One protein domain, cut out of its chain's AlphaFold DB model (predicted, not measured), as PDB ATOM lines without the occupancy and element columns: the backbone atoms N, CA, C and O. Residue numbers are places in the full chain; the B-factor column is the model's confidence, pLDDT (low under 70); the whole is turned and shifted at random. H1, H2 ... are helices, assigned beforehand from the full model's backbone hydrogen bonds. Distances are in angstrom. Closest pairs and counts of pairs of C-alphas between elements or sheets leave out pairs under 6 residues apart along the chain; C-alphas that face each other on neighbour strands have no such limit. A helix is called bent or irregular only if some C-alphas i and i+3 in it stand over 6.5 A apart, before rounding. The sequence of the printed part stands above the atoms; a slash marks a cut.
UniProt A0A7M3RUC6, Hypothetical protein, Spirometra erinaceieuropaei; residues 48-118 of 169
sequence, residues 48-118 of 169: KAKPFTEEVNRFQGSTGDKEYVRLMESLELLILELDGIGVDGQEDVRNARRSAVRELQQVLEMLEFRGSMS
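Overview. This is residues 48 to 118 of the 169 residues of the protein "Hypothetical protein" of Spirometra erinaceieuropaei (UniProt A0A7M3RUC6). A long helical hairpin, H2 and H3, makes a rod, and the short first helix H1 packs along one side of it, over the groove between the two, touching residues 71 to 78 of H2 and 104 to 111 of H3. Together they are a three-helix bundle, up and down, each helix running against the one before it in the chain; H3 is the longest and runs most of the rod's length. The printed part has 71 residues with three named helices, in the order H1, H2, H3, and no named strand; the class is all helix. The whole is only just loose, close to compact, with a radius of gyration of the C-alphas of 13.6 A, and its C-alphas span 44 by 17 by 16 A.

Along the chain. H1 holds residues 48 to 58, 17.1 A from first to last C-alpha, and begins at C-alpha 48 at (145.134, 177.515, 142.032). It is irregular, but only just: C-alphas 48 and 51 are 6.8 A apart. After a short link of 7 residues comes H2, residues 66 to 83, 25.9 A long, with C-alpha 66 at (127.121, 176.719, 133.852). A second short link of 7 residues leads to H3, residues 91 to 117, 38.9 A long, which ends at C-alpha 117 at (122.906, 163.138, 142.104).

Arrangement. In the bundle, H1 and H2 form a helical hairpin. They touch, and their closest C-alphas, those of Phe 52 and Leu 71, are 6.5 A apart. They run opposite ways at a shallow tilt of 34.7 degrees, only just short of steep. H2 touches H1 with residues 71 to 78 alone. H2 and H3 form a second helical hairpin and touch with 14 pairs of C-alphas within 8 A. Their closest C-alphas are those of Ile 79 and Val 101, 5.8 A apart, and they run opposite ways at a shallow tilt of 14 degrees. H1 and H3 also touch, and H3 touches H1 with residues 104 to 111 alone. The closest C-alphas here are those of Val 56 and Leu 111, 5.6 A apart, and the two helices run the same way at a shallow tilt of 27 degrees. In H2 and H3 every O i to N i+4 pair is within hydrogen-bond range, while in H1 6 of 7 are.

Size, cuts and confidence. The two C-alphas farthest apart are those of Gly 89 and Ser 118, 44.6 A. The first and last printed C-alphas, those of Lys 48 and Ser 118, are 26.6 A apart. The printed part has no cut, and no link between its helices is long. The mean pLDDT of the printed part is 93.3, and no printed residue is under 70.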
ATOM      1  N   LYS A  48     146.246 177.113 142.912       94.81
ATOM      2  CA  LYS A  48     145.134 177.515 142.032       94.81
ATOM      3  C   LYS A  48     143.948 176.553 142.146       94.81
ATOM      4  O   LYS A  48     142.813 176.998 142.022       94.81
ATOM      5  N   ALA A  49     144.197 175.267 142.404       94.81
ATOM      6  CA  ALA A  49     143.157 174.251 142.549       94.81
ATOM      7  C   ALA A  49     142.350 174.362 143.853       94.81
ATOM      8  O   ALA A  49     141.145 174.117 143.834       94.81
ATOM      9  N   LYS A  50     142.983 174.771 144.967       94.56
ATOM     10  CA  LYS A  50     142.350 174.904 146.300       94.56
ATOM     11  C   LYS A  50     140.936 175.535 146.269       94.56
ATOM     12  O   LYS A  50     140.008 174.886 146.756       94.56
ATOM     13  N   PRO A  51     140.710 176.733 145.687       95.38
ATOM     14  CA  PRO A  51     139.377 177.344 145.658       95.38
ATOM     15  C   PRO A  51     138.352 176.544 144.842       95.38
ATOM     16  O   PRO A  51     137.188 176.485 145.234       95.38
ATOM     17  N   PHE A  52     138.766 175.903 143.744       95.19
ATOM     18  CA  PHE A  52     137.868 175.074 142.937       95.19
ATOM     19  C   PHE A  52     137.459 173.816 143.698       95.19
ATOM     20  O   PHE A  52     136.281 173.479 143.711       95.19
ATOM     21  N   THR A  53     138.382 173.170 144.413       94.62
ATOM     22  CA  THR A  53     138.067 172.020 145.273       94.62
ATOM     23  C   THR A  53     137.037 172.375 146.344       94.62
ATOM     24  O   THR A  53     136.099 171.617 146.595       94.62
ATOM     25  N   GLU A  54     137.167 173.535 146.985       95.50
ATOM     26  CA  GLU A  54     136.174 174.006 147.953       95.50
ATOM     27  C   GLU A  54     134.809 174.291 147.318       95.50
ATOM     28  O   GLU A  54     133.768 174.039 147.924       95.50
ATOM     29  N   GLU A  55     134.801 174.830 146.103       94.94
ATOM     30  CA  GLU A  55     133.577 175.109 145.366       94.94
ATOM     31  C   GLU A  55     132.878 173.822 144.920       94.94
ATOM     32  O   GLU A  55     131.686 173.678 145.172       94.94
ATOM     33  N   VAL A  56     133.621 172.830 144.415       94.75
ATOM     34  CA  VAL A  56     133.111 171.475 144.136       94.75
ATOM     35  C   VAL A  56     132.510 170.837 145.391       94.75
ATOM     36  O   VAL A  56     131.454 170.210 145.329       94.75
ATOM     37  N   ASN A  57     133.135 171.019 146.558       93.56
ATOM     38  CA  ASN A  57     132.592 170.505 147.818       93.56
ATOM     39  C   ASN A  57     131.225 171.113 148.176       93.56
ATOM     40  O   ASN A  57     130.405 170.433 148.794       93.56
ATOM     41  N   ARG A  58     130.975 172.371 147.797       93.38
ATOM     42  CA  ARG A  58     129.711 173.085 148.054       93.38
ATOM     43  C   ARG A  58     128.710 172.998 146.903       93.38
ATOM     44  O   ARG A  58     127.551 173.377 147.097       93.38
ATOM     45  N   PHE A  59     129.149 172.528 145.739       94.38
ATOM     46  CA  PHE A  59     128.344 172.417 144.535       94.38
ATOM     47  C   PHE A  59     127.109 171.540 144.794       94.38
ATOM     48  O   PHE A  59     127.203 170.466 145.385       94.38
ATOM     49  N   GLN A  60     125.939 172.020 144.378       90.00
ATOM     50  CA  GLN A  60     124.637 171.346 144.531       90.00
ATOM     51  C   GLN A  60     123.840 171.332 143.212       90.00
ATOM     52  O   GLN A  60     122.663 170.972 143.191       90.00
ATOM     53  N   GLY A  61     124.474 171.746 142.111       89.56
ATOM     54  CA  GLY A  61     123.853 171.820 140.793       89.56
ATOM     55  C   GLY A  61     123.838 170.488 140.044       89.56
ATOM     56  O   GLY A  61     124.189 169.438 140.581       89.56
ATOM     57  N   SER A  62     123.449 170.548 138.775       92.00
ATOM     58  CA  SER A  62     123.440 169.437 137.823       92.00
ATOM     59  C   SER A  62     124.570 169.569 136.792       92.00
ATOM     60  O   SER A  62     125.156 170.636 136.618       92.00
ATOM     61  N   THR A  63     124.865 168.494 136.057       89.00
ATOM     62  CA  THR A  63     125.894 168.476 134.996       89.00
ATOM     63  C   THR A  63     125.609 169.438 133.834       89.00
ATOM     64  O   THR A  63     126.509 169.762 133.064       89.00
ATOM     65  N   GLY A  64     124.368 169.918 133.699       87.25
ATOM     66  CA  GLY A  64     123.984 170.943 132.721       87.25
ATOM     67  C   GLY A  64     124.216 172.387 133.181       87.25
ATOM     68  O   GLY A  64     124.035 173.312 132.386       87.25
ATOM     69  N   ASP A  65     124.597 172.604 134.441       93.25
ATOM     70  CA  ASP A  65     124.743 173.950 134.980       93.25
ATOM     71  C   ASP A  65     126.030 174.616 134.498       93.25
ATOM     72  O   ASP A  65     127.103 174.019 134.417       93.25
ATOM     73  N   LYS A  66     125.951 175.924 134.245       94.56
ATOM     74  CA  LYS A  66     127.121 176.719 133.852       94.56
ATOM     75  C   LYS A  66     128.237 176.665 134.902       94.56
ATOM     76  O   LYS A  66     129.412 176.745 134.554       94.56
ATOM     77  N   GLU A  67     127.872 176.556 136.177       93.19
ATOM     78  CA  GLU A  67     128.827 176.422 137.277       93.19
ATOM     79  C   GLU A  67     129.578 175.087 137.213       93.19
ATOM     80  O   GLU A  67     130.800 175.091 137.336       93.19
ATOM     81  N   TYR A  68     128.881 173.986 136.908       95.62
ATOM     82  CA  TYR A  68     129.497 172.678 136.677       95.62
ATOM     83  C   TYR A  68     130.525 172.739 135.547       95.62
ATOM     84  O   TYR A  68     131.684 172.383 135.744       95.62
ATOM     85  N   VAL A  69     130.119 173.263 134.382       95.56
ATOM     86  CA  VAL A  69     130.997 173.370 133.207       95.56
ATOM     87  C   VAL A  69     132.232 174.209 133.528       95.56
ATOM     88  O   VAL A  69     133.350 173.787 133.251       95.56
ATOM     89  N   ARG A  70     132.053 175.356 134.195       96.31
ATOM     90  CA  ARG A  70     133.169 176.228 134.586       96.31
ATOM     91  C   ARG A  70     134.147 175.527 135.533       96.31
ATOM     92  O   ARG A  70     135.355 175.707 135.388       96.31
ATOM     93  N   LEU A  71     133.644 174.789 136.526       96.00
ATOM     94  CA  LEU A  71     134.474 174.052 137.482       96.00
ATOM     95  C   LEU A  71     135.257 172.931 136.795       96.00
ATOM     96  O   LEU A  71     136.465 172.831 136.994       96.00
ATOM     97  N   MET A  72     134.582 172.148 135.953       95.25
ATOM     98  CA  MET A  72     135.173 171.056 135.183       95.25
ATOM     99  C   MET A  72     136.291 171.558 134.265       95.25
ATOM    100  O   MET A  72     137.429 171.124 134.412       95.25
ATOM    101  N   GLU A  73     136.012 172.552 133.412       96.81
ATOM    102  CA  GLU A  73     137.013 173.143 132.511       96.81
ATOM    103  C   GLU A  73     138.213 173.705 133.288       96.81
ATOM    104  O   GLU A  73     139.362 173.526 132.890       96.81
ATOM    105  N   SER A  74     137.965 174.365 134.427       96.56
ATOM    106  CA  SER A  74     139.046 174.917 135.254       96.56
ATOM    107  C   SER A  74     139.949 173.814 135.811       96.56
ATOM    108  O   SER A  74     141.168 173.958 135.786       96.56
ATOM    109  N   LEU A  75     139.377 172.710 136.296       96.56
ATOM    110  CA  LEU A  75     140.135 171.581 136.838       96.56
ATOM    111  C   LEU A  75     140.896 170.818 135.742       96.56
ATOM    112  O   LEU A  75     142.069 170.502 135.935       96.56
ATOM    113  N   GLU A  76     140.278 170.588 134.582       97.00
ATOM    114  CA  GLU A  76     140.925 169.959 133.421       97.00
ATOM    115  C   GLU A  76     142.122 170.781 132.924       97.00
ATOM    116  O   GLU A  76     143.195 170.229 132.671       97.00
ATOM    117  N   LEU A  77     141.988 172.111 132.858       97.12
ATOM    118  CA  LEU A  77     143.090 173.004 132.491       97.12
ATOM    119  C   LEU A  77     144.263 172.919 133.476       97.12
ATOM    120  O   LEU A  77     145.416 172.921 133.047       97.12
ATOM    121  N   LEU A  78     143.993 172.813 134.782       96.38
ATOM    122  CA  LEU A  78     145.047 172.658 135.791       96.38
ATOM    123  C   LEU A  78     145.755 171.300 135.681       96.38
ATOM    124  O   LEU A  78     146.969 171.242 135.866       96.38
ATOM    125  N   ILE A  79     145.041 170.223 135.333       96.44
ATOM    126  CA  ILE A  79     145.657 168.910 135.064       96.44
ATOM    127  C   ILE A  79     146.601 168.993 133.860       96.44
ATOM    128  O   ILE A  79     147.730 168.516 133.940       96.44
ATOM    129  N   LEU A  80     146.186 169.654 132.775       96.50
ATOM    130  CA  LEU A  80     147.050 169.870 131.610       96.50
ATOM    131  C   LEU A  80     148.279 170.724 131.956       96.50
ATOM    132  O   LEU A  80     149.381 170.438 131.485       96.50
ATOM    133  N   GLU A  81     148.109 171.754 132.795       95.75
ATOM    134  CA  GLU A  81     149.218 172.570 133.303       95.75
ATOM    135  C   GLU A  81     150.202 171.711 134.117       95.75
ATOM    136  O   GLU A  81     151.410 171.829 133.914       95.75
ATOM    137  N   LEU A  82     149.706 170.799 134.970       95.12
ATOM    138  CA  LEU A  82     150.542 169.839 135.700       95.12
ATOM    139  C   LEU A  82     151.283 168.880 134.765       95.12
ATOM    140  O   LEU A  82     152.476 168.655 134.957       95.12
ATOM    141  N   ASP A  83     150.609 168.314 133.764       93.31
ATOM    142  CA  ASP A  83     151.211 167.360 132.826       93.31
ATOM    143  C   ASP A  83     152.304 167.999 131.960       93.31
ATOM    144  O   ASP A  83     153.286 167.336 131.609       93.31
ATOM    145  N   GLY A  84     152.179 169.301 131.685       92.81
ATOM    146  CA  GLY A  84     153.192 170.106 131.007       92.81
ATOM    147  C   GLY A  84     154.462 170.367 131.827       92.81
ATOM    148  O   GLY A  84     155.462 170.812 131.259       92.81
ATOM    149  N   ILE A  85     154.469 170.084 133.136       92.75
ATOM    150  CA  ILE A  85     155.648 170.273 133.991       92.75
ATOM    151  C   ILE A  85     156.731 169.256 133.612       92.75
ATOM    152  O   ILE A  85     156.532 168.036 133.680       92.75
ATOM    153  N   GLY A  86     157.896 169.787 133.236       88.00
ATOM    154  CA  GLY A  86     159.085 169.016 132.890       88.00
ATOM    155  C   GLY A  86     159.613 168.204 134.071       88.00
ATOM    156  O   GLY A  86     159.675 168.673 135.205       88.00
ATOM    157  N   VAL A  87     160.004 166.962 133.792       87.25
ATOM    158  CA  VAL A  87     160.586 166.028 134.762       87.25
ATOM    159  C   VAL A  87     161.963 165.642 134.256       87.25
ATOM    160  O   VAL A  87     162.115 164.654 133.541       87.25
ATOM    161  N   ASP A  88     162.965 166.444 134.617       86.31
ATOM    162  CA  ASP A  88     164.369 166.329 134.185       86.31
ATOM    163  C   ASP A  88     165.091 165.129 134.831       86.31
ATOM    164  O   ASP A  88     166.184 165.229 135.380       86.31
ATOM    165  N   GLY A  89     164.445 163.963 134.848       84.50
ATOM    166  CA  GLY A  89     164.948 162.749 135.490       84.50
ATOM    167  C   GLY A  89     164.669 162.653 136.995       84.50
ATOM    168  O   GLY A  89     164.824 161.564 137.545       84.50
ATOM    169  N   GLN A  90     164.156 163.703 137.642       90.94
ATOM    170  CA  GLN A  90     163.820 163.703 139.072       90.94
ATOM    171  C   GLN A  90     162.576 162.842 139.372       90.94
ATOM    172  O   GLN A  90     161.457 163.187 138.985       90.94
ATOM    173  N   GLU A  91     162.763 161.703 140.053       91.50
ATOM    174  CA  GLU A  91     161.659 160.807 140.447       91.50
ATOM    175  C   GLU A  91     160.723 161.469 141.458       91.50
ATOM    176  O   GLU A  91     159.514 161.283 141.368       91.50
ATOM    177  N   ASP A  92     161.245 162.299 142.361       90.62
ATOM    178  CA  ASP A  92     160.418 162.986 143.356       90.62
ATOM    179  C   ASP A  92     159.425 163.943 142.687       90.62
ATOM    180  O   ASP A  92     158.237 163.915 143.000       90.62
ATOM    181  N   VAL A  93     159.868 164.687 141.665       91.62
ATOM    182  CA  VAL A  93     158.987 165.534 140.844       91.62
ATOM    183  C   VAL A  93     157.986 164.684 140.059       91.62
ATOM    184  O   VAL A  93     156.805 165.028 140.004       91.62
ATOM    185  N   ARG A  94     158.404 163.539 139.490       94.31
ATOM    186  CA  ARG A  94     157.475 162.605 138.818       94.31
ATOM    187  C   ARG A  94     156.395 162.109 139.774       94.31
ATOM    188  O   ARG A  94     155.224 162.057 139.398       94.31
ATOM    189  N   ASN A  95     156.776 161.723 140.988       94.25
ATOM    190  CA  ASN A  95     155.867 161.256 142.028       94.25
ATOM    191  C   ASN A  95     154.915 162.362 142.465       94.25
ATOM    192  O   ASN A  95     153.706 162.149 142.443       94.25
ATOM    193  N   ALA A  96     155.446 163.541 142.777       93.44
ATOM    194  CA  ALA A  96     154.668 164.709 143.159       93.44
ATOM    195  C   ALA A  96     153.649 165.086 142.082       93.44
ATOM    196  O   ALA A  96     152.475 165.259 142.392       93.44
ATOM    197  N   ARG A  97     154.060 165.116 140.808       95.50
ATOM    198  CA  ARG A  97     153.166 165.410 139.683       95.50
ATOM    199  C   ARG A  97     152.064 164.364 139.566       95.50
ATOM    200  O   ARG A  97     150.898 164.720 139.469       95.50
ATOM    201  N   ARG A  98     152.411 163.070 139.626       95.50
ATOM    202  CA  ARG A  98     151.417 161.981 139.591       95.50
ATOM    203  C   ARG A  98     150.430 162.072 140.753       95.50
ATOM    204  O   ARG A  98     149.248 161.819 140.550       95.50
ATOM    205  N   SER A  99     150.899 162.392 141.954       95.62
ATOM    206  CA  SER A  99     150.031 162.569 143.122       95.62
ATOM    207  C   SER A  99     149.106 163.773 142.959       95.62
ATOM    208  O   SER A  99     147.904 163.619 143.149       95.62
ATOM    209  N   ALA A 100     149.627 164.914 142.504       95.00
ATOM    210  CA  ALA A 100     148.847 166.123 142.250       95.00
ATOM    211  C   ALA A 100     147.772 165.908 141.168       95.00
ATOM    212  O   ALA A 100     146.612 166.253 141.369       95.00
ATOM    213  N   VAL A 101     148.121 165.255 140.053       96.25
ATOM    214  CA  VAL A 101     147.161 164.917 138.987       96.25
ATOM    215  C   VAL A 101     146.052 164.007 139.516       96.25
ATOM    216  O   VAL A 101     144.878 164.271 139.270       96.25
ATOM    217  N   ARG A 102     146.397 162.970 140.292       97.00
ATOM    218  CA  ARG A 102     145.397 162.082 140.911       97.00
ATOM    219  C   ARG A 102     144.480 162.813 141.882       97.00
ATOM    220  O   ARG A 102     143.314 162.455 141.993       97.00
ATOM    221  N   GLU A 103     145.004 163.787 142.613       96.00
ATOM    222  CA  GLU A 103     144.218 164.604 143.533       96.00
ATOM    223  C   GLU A 103     143.189 165.444 142.763       96.00
ATOM    224  O   GLU A 103     142.009 165.415 143.099       96.00
ATOM    225  N   LEU A 104     143.587 166.101 141.668       96.06
ATOM    226  CA  LEU A 104     142.655 166.850 140.813       96.06
ATOM    227  C   LEU A 104     141.624 165.949 140.118       96.06
ATOM    228  O   LEU A 104     140.459 166.327 140.014       96.06
ATOM    229  N   GLN A 105     142.025 164.749 139.691       97.56
ATOM    230  CA  GLN A 105     141.106 163.754 139.125       97.56
ATOM    231  C   GLN A 105     140.033 163.332 140.138       97.56
ATOM    232  O   GLN A 105     138.859 163.304 139.793       97.56
ATOM    233  N   GLN A 106     140.396 163.110 141.406       97.31
ATOM    234  CA  GLN A 106     139.415 162.816 142.461       97.31
ATOM    235  C   GLN A 106     138.423 163.967 142.675       97.31
ATOM    236  O   GLN A 106     137.246 163.740 142.955       97.31
ATOM    237  N   VAL A 107     138.879 165.216 142.540       96.19
ATOM    238  CA  VAL A 107     137.994 166.385 142.631       96.19
ATOM    239  C   VAL A 107     137.022 166.432 141.446       96.19
ATOM    240  O   VAL A 107     135.842 166.711 141.657       96.19
ATOM    241  N   LEU A 108     137.475 166.114 140.228       95.94
ATOM    242  CA  LEU A 108     136.603 165.980 139.052       95.94
ATOM    243  C   LEU A 108     135.560 164.871 139.237       95.94
ATOM    244  O   LEU A 108     134.372 165.122 139.060       95.94
ATOM    245  N   GLU A 109     135.977 163.686 139.682       95.94
ATOM    246  CA  GLU A 109     135.067 162.569 139.970       95.94
ATOM    247  C   GLU A 109     134.000 162.963 141.006       95.94
ATOM    248  O   GLU A 109     132.818 162.646 140.860       95.94
ATOM    249  N   MET A 110     134.387 163.709 142.047       95.19
ATOM    250  CA  MET A 110     133.445 164.220 143.043       95.19
ATOM    251  C   MET A 110     132.451 165.224 142.444       95.19
ATOM    252  O   MET A 110     131.273 165.202 142.816       95.19
ATOM    253  N   LEU A 111     132.900 166.095 141.537       94.69
ATOM    254  CA  LEU A 111     132.041 167.046 140.833       94.69
ATOM    255  C   LEU A 111     131.019 166.320 139.948       94.69
ATOM    256  O   LEU A 111     129.826 166.619 140.030       94.69
ATOM    257  N   GLU A 112     131.464 165.341 139.157       93.31
ATOM    258  CA  GLU A 112     130.606 164.487 138.322       93.31
ATOM    259  C   GLU A 112     129.552 163.764 139.161       93.31
ATOM    260  O   GLU A 112     128.352 163.824 138.874       93.31
ATOM    261  N   PHE A 113     129.992 163.133 140.250       92.69
ATOM    262  CA  PHE A 113     129.111 162.438 141.176       92.69
ATOM    263  C   PHE A 113     128.032 163.378 141.715       92.69
ATOM    264  O   PHE A 113     126.842 163.065 141.646       92.69
ATOM    265  N   ARG A 114     128.419 164.573 142.168       90.81
ATOM    266  CA  ARG A 114     127.486 165.565 142.711       90.81
ATOM    267  C   ARG A 114     126.499 166.078 141.658       90.81
ATOM    268  O   ARG A 114     125.305 166.160 141.942       90.81
ATOM    269  N   GLY A 115     126.973 166.349 140.441       90.19
ATOM    270  CA  GLY A 115     126.132 166.768 139.319       90.19
ATOM    271  C   GLY A 115     125.132 165.696 138.875       90.19
ATOM    272  O   GLY A 115     124.015 166.025 138.473       90.19
ATOM    273  N   SER A 116     125.501 164.416 138.986       88.25
ATOM    274  CA  SER A 116     124.621 163.288 138.649       88.25
ATOM    275  C   SER A 116     123.546 163.022 139.713       88.25
ATOM    276  O   SER A 116     122.432 162.617 139.382       88.25
ATOM    277  N   MET A 117     123.841 163.308 140.986       81.88
ATOM    278  CA  MET A 117     122.906 163.138 142.104       81.88
ATOM    279  C   MET A 117     121.745 164.137 142.091       81.88
ATOM    280  O   MET A 117     120.638 163.784 142.487       81.88
ATOM    281  N   SER A 118     121.979 165.364 141.619       71.50
ATOM    282  CA  SER A 118     120.963 166.429 141.579       71.50
ATOM    283  C   SER A 118     119.858 166.170 140.532       71.50
ATOM    284  O   SER A 118     118.775 166.743 140.592       71.50
TER     285      SER A 118